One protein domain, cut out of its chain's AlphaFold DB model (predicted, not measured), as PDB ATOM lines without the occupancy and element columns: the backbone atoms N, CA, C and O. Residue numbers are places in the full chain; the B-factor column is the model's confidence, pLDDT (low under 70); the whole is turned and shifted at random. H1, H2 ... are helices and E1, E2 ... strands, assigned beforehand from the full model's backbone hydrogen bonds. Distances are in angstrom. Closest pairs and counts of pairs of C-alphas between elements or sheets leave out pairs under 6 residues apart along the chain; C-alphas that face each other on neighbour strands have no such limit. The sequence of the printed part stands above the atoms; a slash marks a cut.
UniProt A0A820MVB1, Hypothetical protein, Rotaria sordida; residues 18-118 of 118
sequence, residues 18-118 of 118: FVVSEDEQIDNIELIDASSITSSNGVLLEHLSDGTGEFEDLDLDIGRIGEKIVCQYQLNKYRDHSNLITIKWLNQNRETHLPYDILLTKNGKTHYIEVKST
ATOM      1  N   PHE A  18     -13.388  -9.321 -44.521       49.06
ATOM      2  CA  PHE A  18     -14.014  -9.147 -43.213       49.06
ATOM      3  C   PHE A  18     -15.505  -9.484 -43.260       49.06
ATOM      4  O   PHE A  18     -16.213  -9.085 -44.184       49.06
ATOM      5  N   VAL A  19     -15.980 -10.184 -42.229       48.44
ATOM      6  CA  VAL A  19     -17.399 -10.471 -41.985       48.44
ATOM      7  C   VAL A  19     -17.865  -9.617 -40.811       48.44
ATOM      8  O   VAL A  19     -17.351  -9.771 -39.703       48.44
ATOM      9  N   VAL A  20     -18.845  -8.739 -41.032       49.47
ATOM     10  CA  VAL A  20     -19.484  -7.957 -39.960       49.47
ATOM     11  C   VAL A  20     -20.892  -8.499 -39.720       49.47
ATOM     12  O   VAL A  20     -21.669  -8.618 -40.662       49.47
ATOM     13  N   SER A  21     -21.217  -8.859 -38.473       44.72
ATOM     14  CA  SER A  21     -22.563  -9.286 -38.053       44.72
ATOM     15  C   SER A  21     -23.187  -8.250 -37.117       44.72
ATOM     16  O   SER A  21     -22.582  -7.901 -36.106       44.72
ATOM     17  N   GLU A  22     -24.400  -7.785 -37.422       47.81
ATOM     18  CA  GLU A  22     -25.131  -6.758 -36.650       47.81
ATOM     19  C   GLU A  22     -25.827  -7.294 -35.377       47.81
ATOM     20  O   GLU A  22     -26.959  -6.929 -35.069       47.81
ATOM     21  N   ASP A  23     -25.175  -8.174 -34.617       46.22
ATOM     22  CA  ASP A  23     -25.606  -8.485 -33.248       46.22
ATOM     23  C   ASP A  23     -24.747  -7.669 -32.269       46.22
ATOM     24  O   ASP A  23     -23.526  -7.658 -32.395       46.22
ATOM     25  N   GLU A  24     -25.377  -6.974 -31.313       43.22
ATOM     26  CA  GLU A  24     -24.763  -6.103 -30.290       43.22
ATOM     27  C   GLU A  24     -23.615  -6.775 -29.497       43.22
ATOM     28  O   GLU A  24     -23.795  -7.249 -28.375       43.22
ATOM     29  N   GLN A  25     -22.419  -6.812 -30.082       38.00
ATOM     30  CA  GLN A  25     -21.093  -6.810 -29.457       38.00
ATOM     31  C   GLN A  25     -20.053  -6.867 -30.581       38.00
ATOM     32  O   GLN A  25     -19.941  -7.856 -31.306       38.00
ATOM     33  N   ILE A  26     -19.303  -5.776 -30.735       39.94
ATOM     34  CA  ILE A  26     -18.244  -5.597 -31.734       39.94
ATOM     35  C   ILE A  26     -17.019  -6.426 -31.313       39.94
ATOM     36  O   ILE A  26     -16.009  -5.860 -30.927       39.94
ATOM     37  N   ASP A  27     -17.112  -7.757 -31.336       35.91
ATOM     38  CA  ASP A  27     -15.992  -8.631 -30.943       35.91
ATOM     39  C   ASP A  27     -15.695  -9.766 -31.937       35.91
ATOM     40  O   ASP A  27     -14.694 -10.460 -31.789       35.91
ATOM     41  N   ASN A  28     -16.493  -9.948 -32.996       39.69
ATOM     42  CA  ASN A  28     -16.326 -11.086 -33.911       39.69
ATOM     43  C   ASN A  28     -16.058 -10.643 -35.353       39.69
ATOM     44  O   ASN A  28     -16.850 -10.918 -36.251       39.69
ATOM     45  N   ILE A  29     -14.928  -9.973 -35.582       46.56
ATOM     46  CA  ILE A  29     -14.362  -9.880 -36.933       46.56
ATOM     47  C   ILE A  29     -13.699 -11.234 -37.228       46.56
ATOM     48  O   ILE A  29     -12.591 -11.509 -36.767       46.56
ATOM     49  N   GLU A  30     -14.396 -12.114 -37.948       58.66
ATOM     50  CA  GLU A  30     -13.836 -13.395 -38.397       58.66
ATOM     51  C   GLU A  30     -12.988 -13.142 -39.654       58.66
ATOM     52  O   GLU A  30     -13.524 -12.824 -40.715       58.66
ATOM     53  N   LEU A  31     -11.660 -13.243 -39.519       52.38
ATOM     54  CA  LEU A  31     -10.731 -13.142 -40.643       52.38
ATOM     55  C   LEU A  31     -10.720 -14.475 -41.398       52.38
ATOM     56  O   LEU A  31     -10.303 -15.500 -40.851       52.38
ATOM     57  N   ILE A  32     -11.180 -14.469 -42.648       53.81
ATOM     58  CA  ILE A  32     -11.165 -15.662 -43.498       53.81
ATOM     59  C   ILE A  32      -9.896 -15.626 -44.348       53.81
ATOM     60  O   ILE A  32      -9.753 -14.780 -45.229       53.81
ATOM     61  N   ASP A  33      -8.981 -16.565 -44.100       56.75
ATOM     62  CA  ASP A  33      -7.810 -16.773 -44.950       56.75
ATOM     63  C   ASP A  33      -8.240 -17.395 -46.287       56.75
ATOM     64  O   ASP A  33      -8.570 -18.582 -46.380       56.75
ATOM     65  N   ALA A  34      -8.229 -16.573 -47.338       50.53
ATOM     66  CA  ALA A  34      -8.584 -16.979 -48.692       50.53
ATOM     67  C   ALA A  34      -7.672 -18.092 -49.250       50.53
ATOM     68  O   ALA A  34      -8.081 -18.803 -50.170       50.53
ATOM     69  N   SER A  35      -6.475 -18.305 -48.681       50.78
ATOM     70  CA  SER A  35      -5.556 -19.371 -49.105       50.78
ATOM     71  C   SER A  35      -6.054 -20.784 -48.756       50.78
ATOM     72  O   SER A  35      -5.683 -21.761 -49.410       50.78
ATOM     73  N   SER A  36      -6.958 -20.902 -47.774       47.91
ATOM     74  CA  SER A  36      -7.535 -22.182 -47.335       47.91
ATOM     75  C   SER A  36      -8.662 -22.700 -48.246       47.91
ATOM     76  O   SER A  36      -9.111 -23.840 -48.099       47.91
ATOM     77  N   ILE A  37      -9.116 -21.904 -49.222       53.56
ATOM     78  CA  ILE A  37     -10.204 -22.249 -50.149       53.56
ATOM     79  C   ILE A  37      -9.586 -22.684 -51.485       53.56
ATOM     80  O   ILE A  37      -9.502 -21.903 -52.421       53.56
ATOM     81  N   THR A  38      -9.094 -23.929 -51.499       41.69
ATOM     82  CA  THR A  38      -8.557 -24.748 -52.613       41.69
ATOM     83  C   THR A  38      -8.092 -24.061 -53.919       41.69
ATOM     84  O   THR A  38      -8.805 -23.330 -54.598       41.69
ATOM     85  N   SER A  39      -6.898 -24.482 -54.356       43.91
ATOM     86  CA  SER A  39      -6.108 -24.151 -55.563       43.91
ATOM     87  C   SER A  39      -6.812 -23.830 -56.903       43.91
ATOM     88  O   SER A  39      -6.135 -23.360 -57.814       43.91
ATOM     89  N   SER A  40      -8.112 -24.071 -57.092       41.56
ATOM     90  CA  SER A  40      -8.801 -23.812 -58.369       41.56
ATOM     91  C   SER A  40      -9.279 -22.370 -58.564       41.56
ATOM     92  O   SER A  40      -9.630 -22.019 -59.687       41.56
ATOM     93  N   ASN A  41      -9.264 -21.524 -57.529       43.94
ATOM     94  CA  ASN A  41      -9.625 -20.102 -57.659       43.94
ATOM     95  C   ASN A  41      -8.414 -19.175 -57.889       43.94
ATOM     96  O   ASN A  41      -8.603 -18.028 -58.282       43.94
ATOM     97  N   GLY A  42      -7.179 -19.666 -57.699       43.34
ATOM     98  CA  GLY A  42      -5.952 -18.870 -57.867       43.34
ATOM     99  C   GLY A  42      -5.721 -18.363 -59.295       43.34
ATOM    100  O   GLY A  42      -5.104 -17.325 -59.488       43.34
ATOM    101  N   VAL A  43      -6.305 -19.035 -60.292       42.25
ATOM    102  CA  VAL A  43      -6.198 -18.657 -61.712       42.25
ATOM    103  C   VAL A  43      -6.982 -17.375 -62.031       42.25
ATOM    104  O   VAL A  43      -6.696 -16.709 -63.020       42.25
ATOM    105  N   LEU A  44      -7.959 -16.988 -61.204       46.75
ATOM    106  CA  LEU A  44      -8.836 -15.852 -61.506       46.75
ATOM    107  C   LEU A  44      -8.165 -14.495 -61.222       46.75
ATOM    108  O   LEU A  44      -8.498 -13.511 -61.873       46.75
ATOM    109  N   LEU A  45      -7.179 -14.447 -60.315       47.59
ATOM    110  CA  LEU A  45      -6.483 -13.203 -59.955       47.59
ATOM    111  C   LEU A  45      -5.322 -12.837 -60.897       47.59
ATOM    112  O   LEU A  45      -4.917 -11.678 -60.943       47.59
ATOM    113  N   GLU A  46      -4.765 -13.796 -61.643       49.94
ATOM    114  CA  GLU A  46      -3.588 -13.554 -62.496       49.94
ATOM    115  C   GLU A  46      -3.930 -12.803 -63.797       49.94
ATOM    116  O   GLU A  46      -3.078 -12.115 -64.359       49.94
ATOM    117  N   HIS A  47      -5.183 -12.876 -64.258       45.00
ATOM    118  CA  HIS A  47      -5.601 -12.358 -65.565       45.00
ATOM    119  C   HIS A  47      -6.122 -10.909 -65.574       45.00
ATOM    120  O   HIS A  47      -6.362 -10.379 -66.653       45.00
ATOM    121  N   LEU A  48      -6.270 -10.254 -64.419       47.91
ATOM    122  CA  LEU A  48      -6.875  -8.912 -64.308       47.91
ATOM    123  C   LEU A  48      -5.848  -7.759 -64.313       47.91
ATOM    124  O   LEU A  48      -6.200  -6.609 -64.087       47.91
ATOM    125  N   SER A  49      -4.561  -8.053 -64.530       47.25
ATOM    126  CA  SER A  49      -3.474  -7.071 -64.354       47.25
ATOM    127  C   SER A  49      -3.073  -6.276 -65.604       47.25
ATOM    128  O   SER A  49      -2.064  -5.573 -65.555       47.25
ATOM    129  N   ASP A  50      -3.831  -6.346 -66.703       44.41
ATOM    130  CA  ASP A  50      -3.445  -5.695 -67.962       44.41
ATOM    131  C   ASP A  50      -4.500  -4.686 -68.452       44.41
ATOM    132  O   ASP A  50      -5.438  -5.045 -69.156       44.41
ATOM    133  N   GLY A  51      -4.305  -3.405 -68.106       40.12
ATOM    134  CA  GLY A  51      -4.814  -2.285 -68.912       40.12
ATOM    135  C   GLY A  51      -5.763  -1.280 -68.244       40.12
ATOM    136  O   GLY A  51      -6.973  -1.372 -68.356       40.12
ATOM    137  N   THR A  52      -5.180  -0.219 -67.675       51.06
ATOM    138  CA  THR A  52      -5.644   1.192 -67.719       51.06
ATOM    139  C   THR A  52      -7.089   1.468 -68.190       51.06
ATOM    140  O   THR A  52      -7.322   1.685 -69.378       51.06
ATOM    141  N   GLY A  53      -8.023   1.594 -67.235       46.00
ATOM    142  CA  GLY A  53      -9.394   2.094 -67.451       46.00
ATOM    143  C   GLY A  53     -10.452   1.556 -66.476       46.00
ATOM    144  O   GLY A  53     -11.521   2.146 -66.365       46.00
ATOM    145  N   GLU A  54     -10.132   0.489 -65.740       51.59
ATOM    146  CA  GLU A  54     -11.104  -0.472 -65.194       51.59
ATOM    147  C   GLU A  54     -11.160  -0.519 -63.653       51.59
ATOM    148  O   GLU A  54     -11.414  -1.566 -63.081       51.59
ATOM    149  N   PHE A  55     -10.876   0.573 -62.932       47.31
ATOM    150  CA  PHE A  55     -10.797   0.502 -61.459       47.31
ATOM    151  C   PHE A  55     -12.157   0.272 -60.774       47.31
ATOM    152  O   PHE A  55     -12.216  -0.487 -59.817       47.31
ATOM    153  N   GLU A  56     -13.251   0.864 -61.272       51.66
ATOM    154  CA  GLU A  56     -14.598   0.610 -60.725       51.66
ATOM    155  C   GLU A  56     -15.090  -0.807 -61.045       51.66
ATOM    156  O   GLU A  56     -15.673  -1.464 -60.184       51.66
ATOM    157  N   ASP A  57     -14.818  -1.303 -62.256       54.75
ATOM    158  CA  ASP A  57     -15.163  -2.672 -62.652       54.75
ATOM    159  C   ASP A  57     -14.321  -3.702 -61.878       54.75
ATOM    160  O   ASP A  57     -14.845  -4.723 -61.431       54.75
ATOM    161  N   LEU A  58     -13.043  -3.399 -61.628       58.91
ATOM    162  CA  LEU A  58     -12.154  -4.225 -60.816       58.91
ATOM    163  C   LEU A  58     -12.586  -4.254 -59.343       58.91
ATOM    164  O   LEU A  58     -12.593  -5.324 -58.739       58.91
ATOM    165  N   ASP A  59     -12.982  -3.116 -58.768       58.50
ATOM    166  CA  ASP A  59     -13.492  -3.046 -57.393       58.50
ATOM    167  C   ASP A  59     -14.813  -3.820 -57.245       58.50
ATOM    168  O   ASP A  59     -14.996  -4.554 -56.267       58.50
ATOM    169  N   LEU A  60     -15.710  -3.728 -58.236       63.03
ATOM    170  CA  LEU A  60     -16.941  -4.525 -58.295       63.03
ATOM    171  C   LEU A  60     -16.643  -6.027 -58.398       63.03
ATOM    172  O   LEU A  60     -17.294  -6.837 -57.730       63.03
ATOM    173  N   ASP A  61     -15.647  -6.411 -59.194       76.31
ATOM    174  CA  ASP A  61     -15.230  -7.804 -59.321       76.31
ATOM    175  C   ASP A  61     -14.587  -8.326 -58.029       76.31
ATOM    176  O   ASP A  61     -14.911  -9.431 -57.584       76.31
ATOM    177  N   ILE A  62     -13.750  -7.527 -57.359       82.50
ATOM    178  CA  ILE A  62     -13.127  -7.881 -56.073       82.50
ATOM    179  C   ILE A  62     -14.178  -7.994 -54.959       82.50
ATOM    180  O   ILE A  62     -14.121  -8.936 -54.160       82.50
ATOM    181  N   GLY A  63     -15.153  -7.082 -54.904       85.56
ATOM    182  CA  GLY A  63     -16.274  -7.149 -53.962       85.56
ATOM    183  C   GLY A  63     -17.067  -8.446 -54.127       85.56
ATOM    184  O   GLY A  63     -17.175  -9.245 -53.192       85.56
ATOM    185  N   ARG A  64     -17.486  -8.752 -55.362       88.81
ATOM    186  CA  ARG A  64     -18.236  -9.982 -55.673       88.81
ATOM    187  C   ARG A  64     -17.434 -11.255 -55.421       88.81
ATOM    188  O   ARG A  64     -18.009 -12.269 -55.011       88.81
ATOM    189  N   ILE A  65     -16.123 -11.245 -55.666       88.56
ATOM    190  CA  ILE A  65     -15.239 -12.367 -55.320       88.56
ATOM    191  C   ILE A  65     -15.231 -12.578 -53.801       88.56
ATOM    192  O   ILE A  65     -15.384 -13.718 -53.352       88.56
ATOM    193  N   GLY A  66     -15.109 -11.501 -53.020       89.88
ATOM    194  CA  GLY A  66     -15.168 -11.545 -51.560       89.88
ATOM    195  C   GLY A  66     -16.481 -12.144 -51.055       89.88
ATOM    196  O   GLY A  66     -16.477 -13.111 -50.289       89.88
ATOM    197  N   GLU A  67     -17.611 -11.651 -51.556       92.69
ATOM    198  CA  GLU A  67     -18.942 -12.161 -51.211       92.69
ATOM    199  C   GLU A  67     -19.097 -13.653 -51.539       92.69
ATOM    200  O   GLU A  67     -19.582 -14.443 -50.719       92.69
ATOM    201  N   LYS A  68     -18.634 -14.077 -52.723       90.88
ATOM    202  CA  LYS A  68     -18.651 -15.485 -53.142       90.88
ATOM    203  C   LYS A  68     -17.876 -16.364 -52.169       90.88
ATOM    204  O   LYS A  68     -18.364 -17.433 -51.790       90.88
ATOM    205  N   ILE A  69     -16.681 -15.923 -51.782       89.44
ATOM    206  CA  ILE A  69     -15.797 -16.625 -50.850       89.44
ATOM    207  C   ILE A  69     -16.483 -16.797 -49.491       89.44
ATOM    208  O   ILE A  69     -16.562 -17.919 -48.987       89.44
ATOM    209  N   VAL A  70     -17.047 -15.724 -48.930       91.19
ATOM    210  CA  VAL A  70     -17.752 -15.772 -47.638       91.19
ATOM    211  C   VAL A  70     -18.967 -16.694 -47.716       91.19
ATOM    212  O   VAL A  70     -19.172 -17.531 -46.837       91.19
ATOM    213  N   CYS A  71     -19.756 -16.601 -48.786       91.31
ATOM    214  CA  CYS A  71     -20.922 -17.459 -48.977       91.31
ATOM    215  C   CYS A  71     -20.524 -18.944 -49.025       91.31
ATOM    216  O   CYS A  71     -21.118 -19.775 -48.331       91.31
ATOM    217  N   GLN A  72     -19.476 -19.283 -49.781       90.62
ATOM    218  CA  GLN A  72     -18.941 -20.646 -49.843       90.62
ATOM    219  C   GLN A  72     -18.405 -21.122 -48.490       90.62
ATOM    220  O   GLN A  72     -18.661 -22.265 -48.103       90.62
ATOM    221  N   TYR A  73     -17.710 -20.256 -47.750       90.62
ATOM    222  CA  TYR A  73     -17.244 -20.556 -46.400       90.62
ATOM    223  C   TYR A  73     -18.410 -20.932 -45.478       90.62
ATOM    224  O   TYR A  73     -18.376 -21.993 -44.854       90.62
ATOM    225  N   GLN A  74     -19.481 -20.134 -45.454       91.75
ATOM    226  CA  GLN A  74     -20.649 -20.418 -44.615       91.75
ATOM    227  C   GLN A  74     -21.368 -21.705 -45.039       91.75
ATOM    228  O   GLN A  74     -21.750 -22.509 -44.185       91.75
ATOM    229  N   LEU A  75     -21.516 -21.944 -46.346       89.81
ATOM    230  CA  LEU A  75     -22.104 -23.183 -46.869       89.81
ATOM    231  C   LEU A  75     -21.303 -24.415 -46.430       89.81
ATOM    232  O   LEU A  75     -21.889 -25.421 -46.033       89.81
ATOM    233  N   ASN A  76     -19.972 -24.326 -46.451       88.31
ATOM    234  CA  ASN A  76     -19.093 -25.403 -46.006       88.31
ATOM    235  C   ASN A  76     -19.136 -25.591 -44.482       88.31
ATOM    236  O   ASN A  76     -19.266 -26.722 -44.015       88.31
ATOM    237  N   LYS A  77     -19.093 -24.498 -43.708       88.81
ATOM    238  CA  LYS A  77     -19.155 -24.494 -42.233       88.81
ATOM    239  C   LYS A  77     -20.421 -25.168 -41.704       88.81
ATOM    240  O   LYS A  77     -20.383 -25.847 -40.680       88.81
ATOM    241  N   TYR A  78     -21.538 -25.006 -42.409       87.69
ATOM    242  CA  TYR A  78     -22.846 -25.518 -42.000       87.69
ATOM    243  C   TYR A  78     -23.359 -26.692 -42.839       87.69
ATOM    244  O   TYR A  78     -24.540 -27.035 -42.746       87.69
ATOM    245  N   ARG A  79     -22.482 -27.345 -43.608       85.88
ATOM    246  CA  ARG A  79     -22.842 -28.433 -44.529       85.88
ATOM    247  C   ARG A  79     -23.681 -29.536 -43.874       85.88
ATOM    248  O   ARG A  79     -24.649 -29.999 -44.472       85.88
ATOM    249  N   ASP A  80     -23.351 -29.897 -42.635       89.38
ATOM    250  CA  ASP A  80     -24.006 -30.988 -41.900       89.38
ATOM    251  C   ASP A  80     -25.272 -30.554 -41.127       89.38
ATOM    252  O   ASP A  80     -25.924 -31.378 -40.491       89.38
ATOM    253  N   HIS A  81     -25.647 -29.270 -41.185       85.88
ATOM    254  CA  HIS A  81     -26.751 -28.672 -40.414       85.88
ATOM    255  C   HIS A  81     -27.847 -28.068 -41.317       85.88
ATOM    256  O   HIS A  81     -28.524 -27.107 -40.948       85.88
ATOM    257  N   SER A  82     -28.023 -28.615 -42.523       75.38
ATOM    258  CA  SER A  82     -28.846 -28.038 -43.602       75.38
ATOM    259  C   SER A  82     -30.336 -27.854 -43.275       75.38
ATOM    260  O   SER A  82     -31.005 -27.031 -43.888       75.38
ATOM    261  N   ASN A  83     -30.866 -28.583 -42.296       82.88
ATOM    262  CA  ASN A  83     -32.251 -28.484 -41.827       82.88
ATOM    263  C   ASN A  83     -32.505 -27.317 -40.855       82.88
ATOM    264  O   ASN A  83     -33.658 -26.982 -40.599       82.88
ATOM    265  N   LEU A  84     -31.451 -26.708 -40.307       87.38
ATOM    266  CA  LEU A  84     -31.538 -25.611 -39.334       87.38
ATOM    267  C   LEU A  84     -30.890 -24.315 -39.832       87.38
ATOM    268  O   LEU A  84     -30.950 -23.290 -39.142       87.38
ATOM    269  N   ILE A  85     -30.264 -24.372 -41.010       92.12
ATOM    270  CA  ILE A  85     -29.466 -23.301 -41.590       92.12
ATOM    271  C   ILE A  85     -30.002 -22.950 -42.977       92.12
ATOM    272  O   ILE A  85     -30.194 -23.814 -43.827       92.12
ATOM    273  N   THR A  86     -30.211 -21.663 -43.231       93.88
ATOM    274  CA  THR A  86     -30.479 -21.124 -44.568       93.88
ATOM    275  C   THR A  86     -29.482 -20.014 -44.854       93.88
ATOM    276  O   THR A  86     -29.348 -19.092 -44.053       93.88
ATOM    277  N   ILE A  87     -28.793 -20.103 -45.990       94.38
ATOM    278  CA  ILE A  87     -27.809 -19.116 -46.445       94.38
ATOM    279  C   ILE A  87     -28.274 -18.569 -47.791       94.38
ATOM    280  O   ILE A  87     -28.618 -19.343 -48.684       94.38
ATOM    281  N   LYS A  88     -28.288 -17.243 -47.938       95.12
ATOM    282  CA  LYS A  88     -28.654 -16.568 -49.185       95.12
ATOM    283  C   LYS A  88     -27.674 -15.444 -49.486       95.12
ATOM    284  O   LYS A  88     -27.575 -14.505 -48.708       95.12
ATOM    285  N   TRP A  89     -27.023 -15.516 -50.641       95.06
ATOM    286  CA  TRP A  89     -26.257 -14.412 -51.212       95.06
ATOM    287  C   TRP A  89     -27.197 -13.517 -52.027       95.06
ATOM    288  O   TRP A  89     -27.849 -13.979 -52.965       95.06
ATOM    289  N   LEU A  90     -27.340 -12.261 -51.618       92.75
ATOM    290  CA  LEU A  90     -28.329 -11.329 -52.162       92.75
ATOM    291  C   LEU A  90     -27.846 -10.677 -53.456       92.75
ATOM    292  O   LEU A  90     -28.632 -10.567 -54.397       92.75
ATOM    293  N   ASN A  91     -26.550 -10.376 -53.527       88.19
ATOM    294  CA  ASN A  91     -25.912  -9.701 -54.655       88.19
ATOM    295  C   ASN A  91     -25.392 -10.661 -55.747       88.19
ATOM    296  O   ASN A  91     -24.787 -10.240 -56.731       88.19
ATOM    297  N   GLN A  92     -25.706 -11.963 -55.651       87.62
ATOM    298  CA  GLN A  92     -25.202 -13.002 -56.563       87.62
ATOM    299  C   GLN A  92     -25.409 -12.664 -58.053       87.62
ATOM    300  O   GLN A  92     -24.502 -12.830 -58.873       87.62
ATOM    301  N   ASN A  93     -26.612 -12.204 -58.405       85.44
ATOM    302  CA  ASN A  93     -26.994 -11.934 -59.795       85.44
ATOM    303  C   ASN A  93     -26.966 -10.443 -60.153       85.44
ATOM    304  O   ASN A  93     -26.830 -10.108 -61.328       85.44
ATOM    305  N   ARG A  94     -27.168  -9.563 -59.169       86.56
ATOM    306  CA  ARG A  94     -27.198  -8.104 -59.315       86.56
ATOM    307  C   ARG A  94     -27.100  -7.456 -57.942       86.56
ATOM    308  O   ARG A  94     -27.603  -8.042 -56.987       86.56
ATOM    309  N   GLU A  95     -26.581  -6.238 -57.899       87.25
ATOM    310  CA  GLU A  95     -26.585  -5.426 -56.687       87.25
ATOM    311  C   GLU A  95     -28.019  -5.162 -56.201       87.25
ATOM    312  O   GLU A  95     -28.926  -4.881 -56.998       87.25
ATOM    313  N   THR A  96     -28.236  -5.307 -54.896       88.31
ATOM    314  CA  THR A  96     -29.543  -5.116 -54.256       88.31
ATOM    315  C   THR A  96     -29.640  -3.811 -53.473       88.31
ATOM    316  O   THR A  96     -30.759  -3.407 -53.152       88.31
ATOM    317  N   HIS A  97     -28.512  -3.136 -53.219       88.81
ATOM    318  CA  HIS A  97     -28.407  -1.911 -52.417       88.81
ATOM    319  C   HIS A  97     -28.915  -2.073 -50.976       88.81
ATOM    320  O   HIS A  97     -29.319  -1.102 -50.331       88.81
ATOM    321  N   LEU A  98     -28.930  -3.309 -50.477       90.31
ATOM    322  CA  LEU A  98     -29.152  -3.596 -49.067       90.31
ATOM    323  C   LEU A  98     -27.843  -3.368 -48.297       90.31
ATOM    324  O   LEU A  98     -26.776  -3.518 -48.880       90.31
ATOM    325  N   PRO A  99     -27.895  -3.033 -46.996       91.81
ATOM    326  CA  PRO A  99     -26.692  -2.795 -46.192       91.81
ATOM    327  C   PRO A  99     -25.969  -4.096 -45.772       91.81
ATOM    328  O   PRO A  99     -25.294  -4.113 -44.747       91.81
ATOM    329  N   TYR A 100     -26.213  -5.197 -46.486       92.69
ATOM    330  CA  TYR A 100     -25.650  -6.522 -46.238       92.69
ATOM    331  C   TYR A 100     -25.722  -7.374 -47.510       92.69
ATOM    332  O   TYR A 100     -26.724  -7.356 -48.233       92.69
ATOM    333  N   ASP A 101     -24.715  -8.219 -47.722       94.38
ATOM    334  CA  ASP A 101     -24.588  -9.055 -48.920       94.38
ATOM    335  C   ASP A 101     -25.174 -10.455 -48.733       94.38
ATOM    336  O   ASP A 101     -25.679 -11.078 -49.677       94.38
ATOM    337  N   ILE A 102     -25.089 -10.993 -47.511       95.25
ATOM    338  CA  ILE A 102     -25.439 -12.381 -47.203       95.25
ATOM    339  C   ILE A 102     -26.401 -12.444 -46.015       95.25
ATOM    340  O   ILE A 102     -26.192 -11.848 -44.960       95.25
ATOM    341  N   LEU A 103     -27.454 -13.243 -46.177       95.88
ATOM    342  CA  LEU A 103     -28.405 -13.584 -45.129       95.88
ATOM    343  C   LEU A 103     -28.108 -14.990 -44.600       95.88
ATOM    344  O   LEU A 103     -28.181 -15.961 -45.359       95.88
ATOM    345  N   LEU A 104     -27.842 -15.114 -43.302       94.38
ATOM    346  CA  LEU A 104     -27.665 -16.395 -42.615       94.38
ATOM    347  C   LEU A 104     -28.752 -16.567 -41.553       94.38
ATOM    348  O   LEU A 104     -28.724 -15.936 -40.501       94.38
ATOM    349  N   THR A 105     -29.703 -17.464 -41.789       93.56
ATOM    350  CA  THR A 105     -30.677 -17.861 -40.765       93.56
ATOM    351  C   THR A 105     -30.230 -19.156 -40.110       93.56
ATOM    352  O   THR A 105     -30.096 -20.170 -40.788       93.56
ATOM    353  N   LYS A 106     -30.013 -19.124 -38.794       91.94
ATOM    354  CA  LYS A 106     -29.599 -20.259 -37.968       91.94
ATOM    355  C   LYS A 106     -30.558 -20.435 -36.805       91.94
ATOM    356  O   LYS A 106     -30.726 -19.520 -36.007       91.94
ATOM    357  N   ASN A 107     -31.162 -21.619 -36.686       89.31
ATOM    358  CA  ASN A 107     -32.111 -21.946 -35.612       89.31
ATOM    359  C   ASN A 107     -33.245 -20.906 -35.481       89.31
ATOM    360  O   ASN A 107     -33.624 -20.524 -34.378       89.31
ATOM    361  N   GLY A 108     -33.741 -20.394 -36.612       88.25
ATOM    362  CA  GLY A 108     -34.777 -19.356 -36.648       88.25
ATOM    363  C   GLY A 108     -34.294 -17.931 -36.351       88.25
ATOM    364  O   GLY A 108     -35.094 -17.007 -36.462       88.25
ATOM    365  N   LYS A 109     -33.010 -17.724 -36.025       92.12
ATOM    366  CA  LYS A 109     -32.408 -16.393 -35.876       92.12
ATOM    367  C   LYS A 109     -31.687 -15.983 -37.156       92.12
ATOM    368  O   LYS A 109     -30.823 -16.711 -37.647       92.12
ATOM    369  N   THR A 110     -32.023 -14.813 -37.678       93.31
ATOM    370  CA  THR A 110     -31.388 -14.235 -38.865       93.31
ATOM    371  C   THR A 110     -30.200 -13.365 -38.467       93.31
ATOM    372  O   THR A 110     -30.313 -12.550 -37.560       93.31
ATOM    373  N   HIS A 111     -29.084 -13.554 -39.163       92.19
ATOM    374  CA  HIS A 111     -27.868 -12.758 -39.076       92.19
ATOM    375  C   HIS A 111     -27.619 -12.139 -40.453       92.19
ATOM    376  O   HIS A 111     -27.768 -12.815 -41.481       92.19
ATOM    377  N   TYR A 112     -27.255 -10.863 -40.453       93.44
ATOM    378  CA  TYR A 112     -26.927 -10.087 -41.642       93.44
ATOM    379  C   TYR A 112     -25.413  -9.974 -41.727       93.44
ATOM    380  O   TYR A 112     -24.773  -9.645 -40.731       93.44
ATOM    381  N   ILE A 113     -24.857 -10.320 -42.883       92.75
ATOM    382  CA  ILE A 113     -23.419 -10.314 -43.128       92.75
ATOM    383  C   ILE A 113     -23.132  -9.307 -44.233       92.75
ATOM    384  O   ILE A 113     -23.553  -9.505 -45.373       92.75
ATOM    385  N   GLU A 114     -22.398  -8.264 -43.869       94.00
ATOM    386  CA  GLU A 114     -21.763  -7.321 -44.788       94.00
ATOM    387  C   GLU A 114     -20.327  -7.782 -45.048       94.00
ATOM    388  O   GLU A 114     -19.581  -8.068 -44.101       94.00
ATOM    389  N   VAL A 115     -19.948  -7.857 -46.322       88.88
ATOM    390  CA  VAL A 115     -18.617  -8.252 -46.773       88.88
ATOM    391  C   VAL A 115     -17.866  -7.018 -47.243       88.88
ATOM    392  O   VAL A 115     -18.331  -6.249 -48.076       88.88
ATOM    393  N   LYS A 116     -16.660  -6.827 -46.710       87.50
ATOM    394  CA  LYS A 116     -15.758  -5.769 -47.169       87.50
ATOM    395  C   LYS A 116     -14.435  -6.378 -47.599       87.50
ATOM    396  O   LYS A 116     -13.808  -7.099 -46.821       87.50
ATOM    397  N   SER A 117     -14.041  -6.073 -48.829       74.44
ATOM    398  CA  SER A 117     -12.723  -6.384 -49.375       74.44
ATOM    399  C   SER A 117     -11.801  -5.189 -49.131       74.44
ATOM    400  O   SER A 117     -12.177  -4.056 -49.435       74.44
ATOM    401  N   THR A 118     -10.621  -5.433 -48.561       65.62
ATOM    402  CA  THR A 118      -9.561  -4.425 -48.373       65.62
ATOM    403  C   THR A 118      -8.229  -4.928 -48.887       65.62
ATOM    404  O   THR A 118      -7.962  -6.139 -48.670       65.62
TER     405      THR A 118
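This is residues 18 to 118 of the 118 residues of the protein "Hypothetical protein" of Rotaria sordida (UniProt A0A820MVB1). A twisted sheet of five strands curls round one long helix, H2, whose first residues stick out beyond the sheet with the loop before them. A very short helix, H1, lies in the stretch that leads from the strand E2 to H2, off the sheet. The printed part has 101 residues, with elements in the order E1 E2 H1 H2 E3 E4 E5, and the sheet, ordered E2 E1 E5 E4 E3, is antiparallel throughout. The class is mixed, helices and strands, in two layers, with H2 on one face of the sheet. The whole is only just compact, close to loose, with a radius of gyration of the C-alphas of 14.9 A, and elongated, spanning 47 by 30 by 28 A.

In the sheet, E5, residues 109 to 117, pairs in a staggered way: its residues 109 to 113 pair with E4, residues 102 to 106, and its residues 113 to 116 with E1, residues 18 to 21. E5 and E4 are a hairpin, with N 106 and O 109 2.8 A apart and N 104 and O 111 2.9 A apart. E4 and the edge strand E3, residues 85 to 89, are a hairpin too, with N 103 and O 88 at 2.8 A. E3, E4 and E5 form a meander, each strand the antiparallel neighbour of the one before. E1 and E5 run antiparallel at 153 degrees, with N 18 and O 116 at 3.2 A. The other edge strand, E2, residues 30 to 32, makes a hairpin with E1, but no backbone N and O across this pair are within hydrogen-bond range; C-alphas 30 and 19 face each other at 5.8 A. H2, residues 55 to 77, is on the sheet; its closest C-alphas to E5 are those of Gly 63 and Ser 117, 5.9 A apart, and to E3 those of Cys 71 and Trp 89, 6.5 A. H1, residues 43 to 46, is not on the sheet and is apart from H2. In H2 every O i to N i+4 pair is within hydrogen-bond range; H1 is too short for such a pair, and its one O i to N i+3 pair is not within range.

E5 measures 25.9 A from first to last C-alpha, ending at C-alpha 117 (-12.723, -6.384, -49.375). E4 measures 12.8 A, E3 13.5 A, E1 10.0 A and E2 6.2 A. E1 begins at C-alpha 18 (-14.014, -9.147, -43.213). H2 measures 32.6 A and begins at C-alpha 55 (-10.797, 0.502, -61.459); H1 measures 5.8 A.

The C-alphas of Thr 52 and Asn 107 are the two farthest apart, 47.6 A. Residues 50 to 57, of which 55 to 57 belong to H2, stand free. The printed part has no cut. The link from E3 to E4, residues 90 to 101, is long, and that from E4 to E5 is tight. Mean pLDDT of the printed part is 71.6; residues 18 to 60 and residue 118 are under 70.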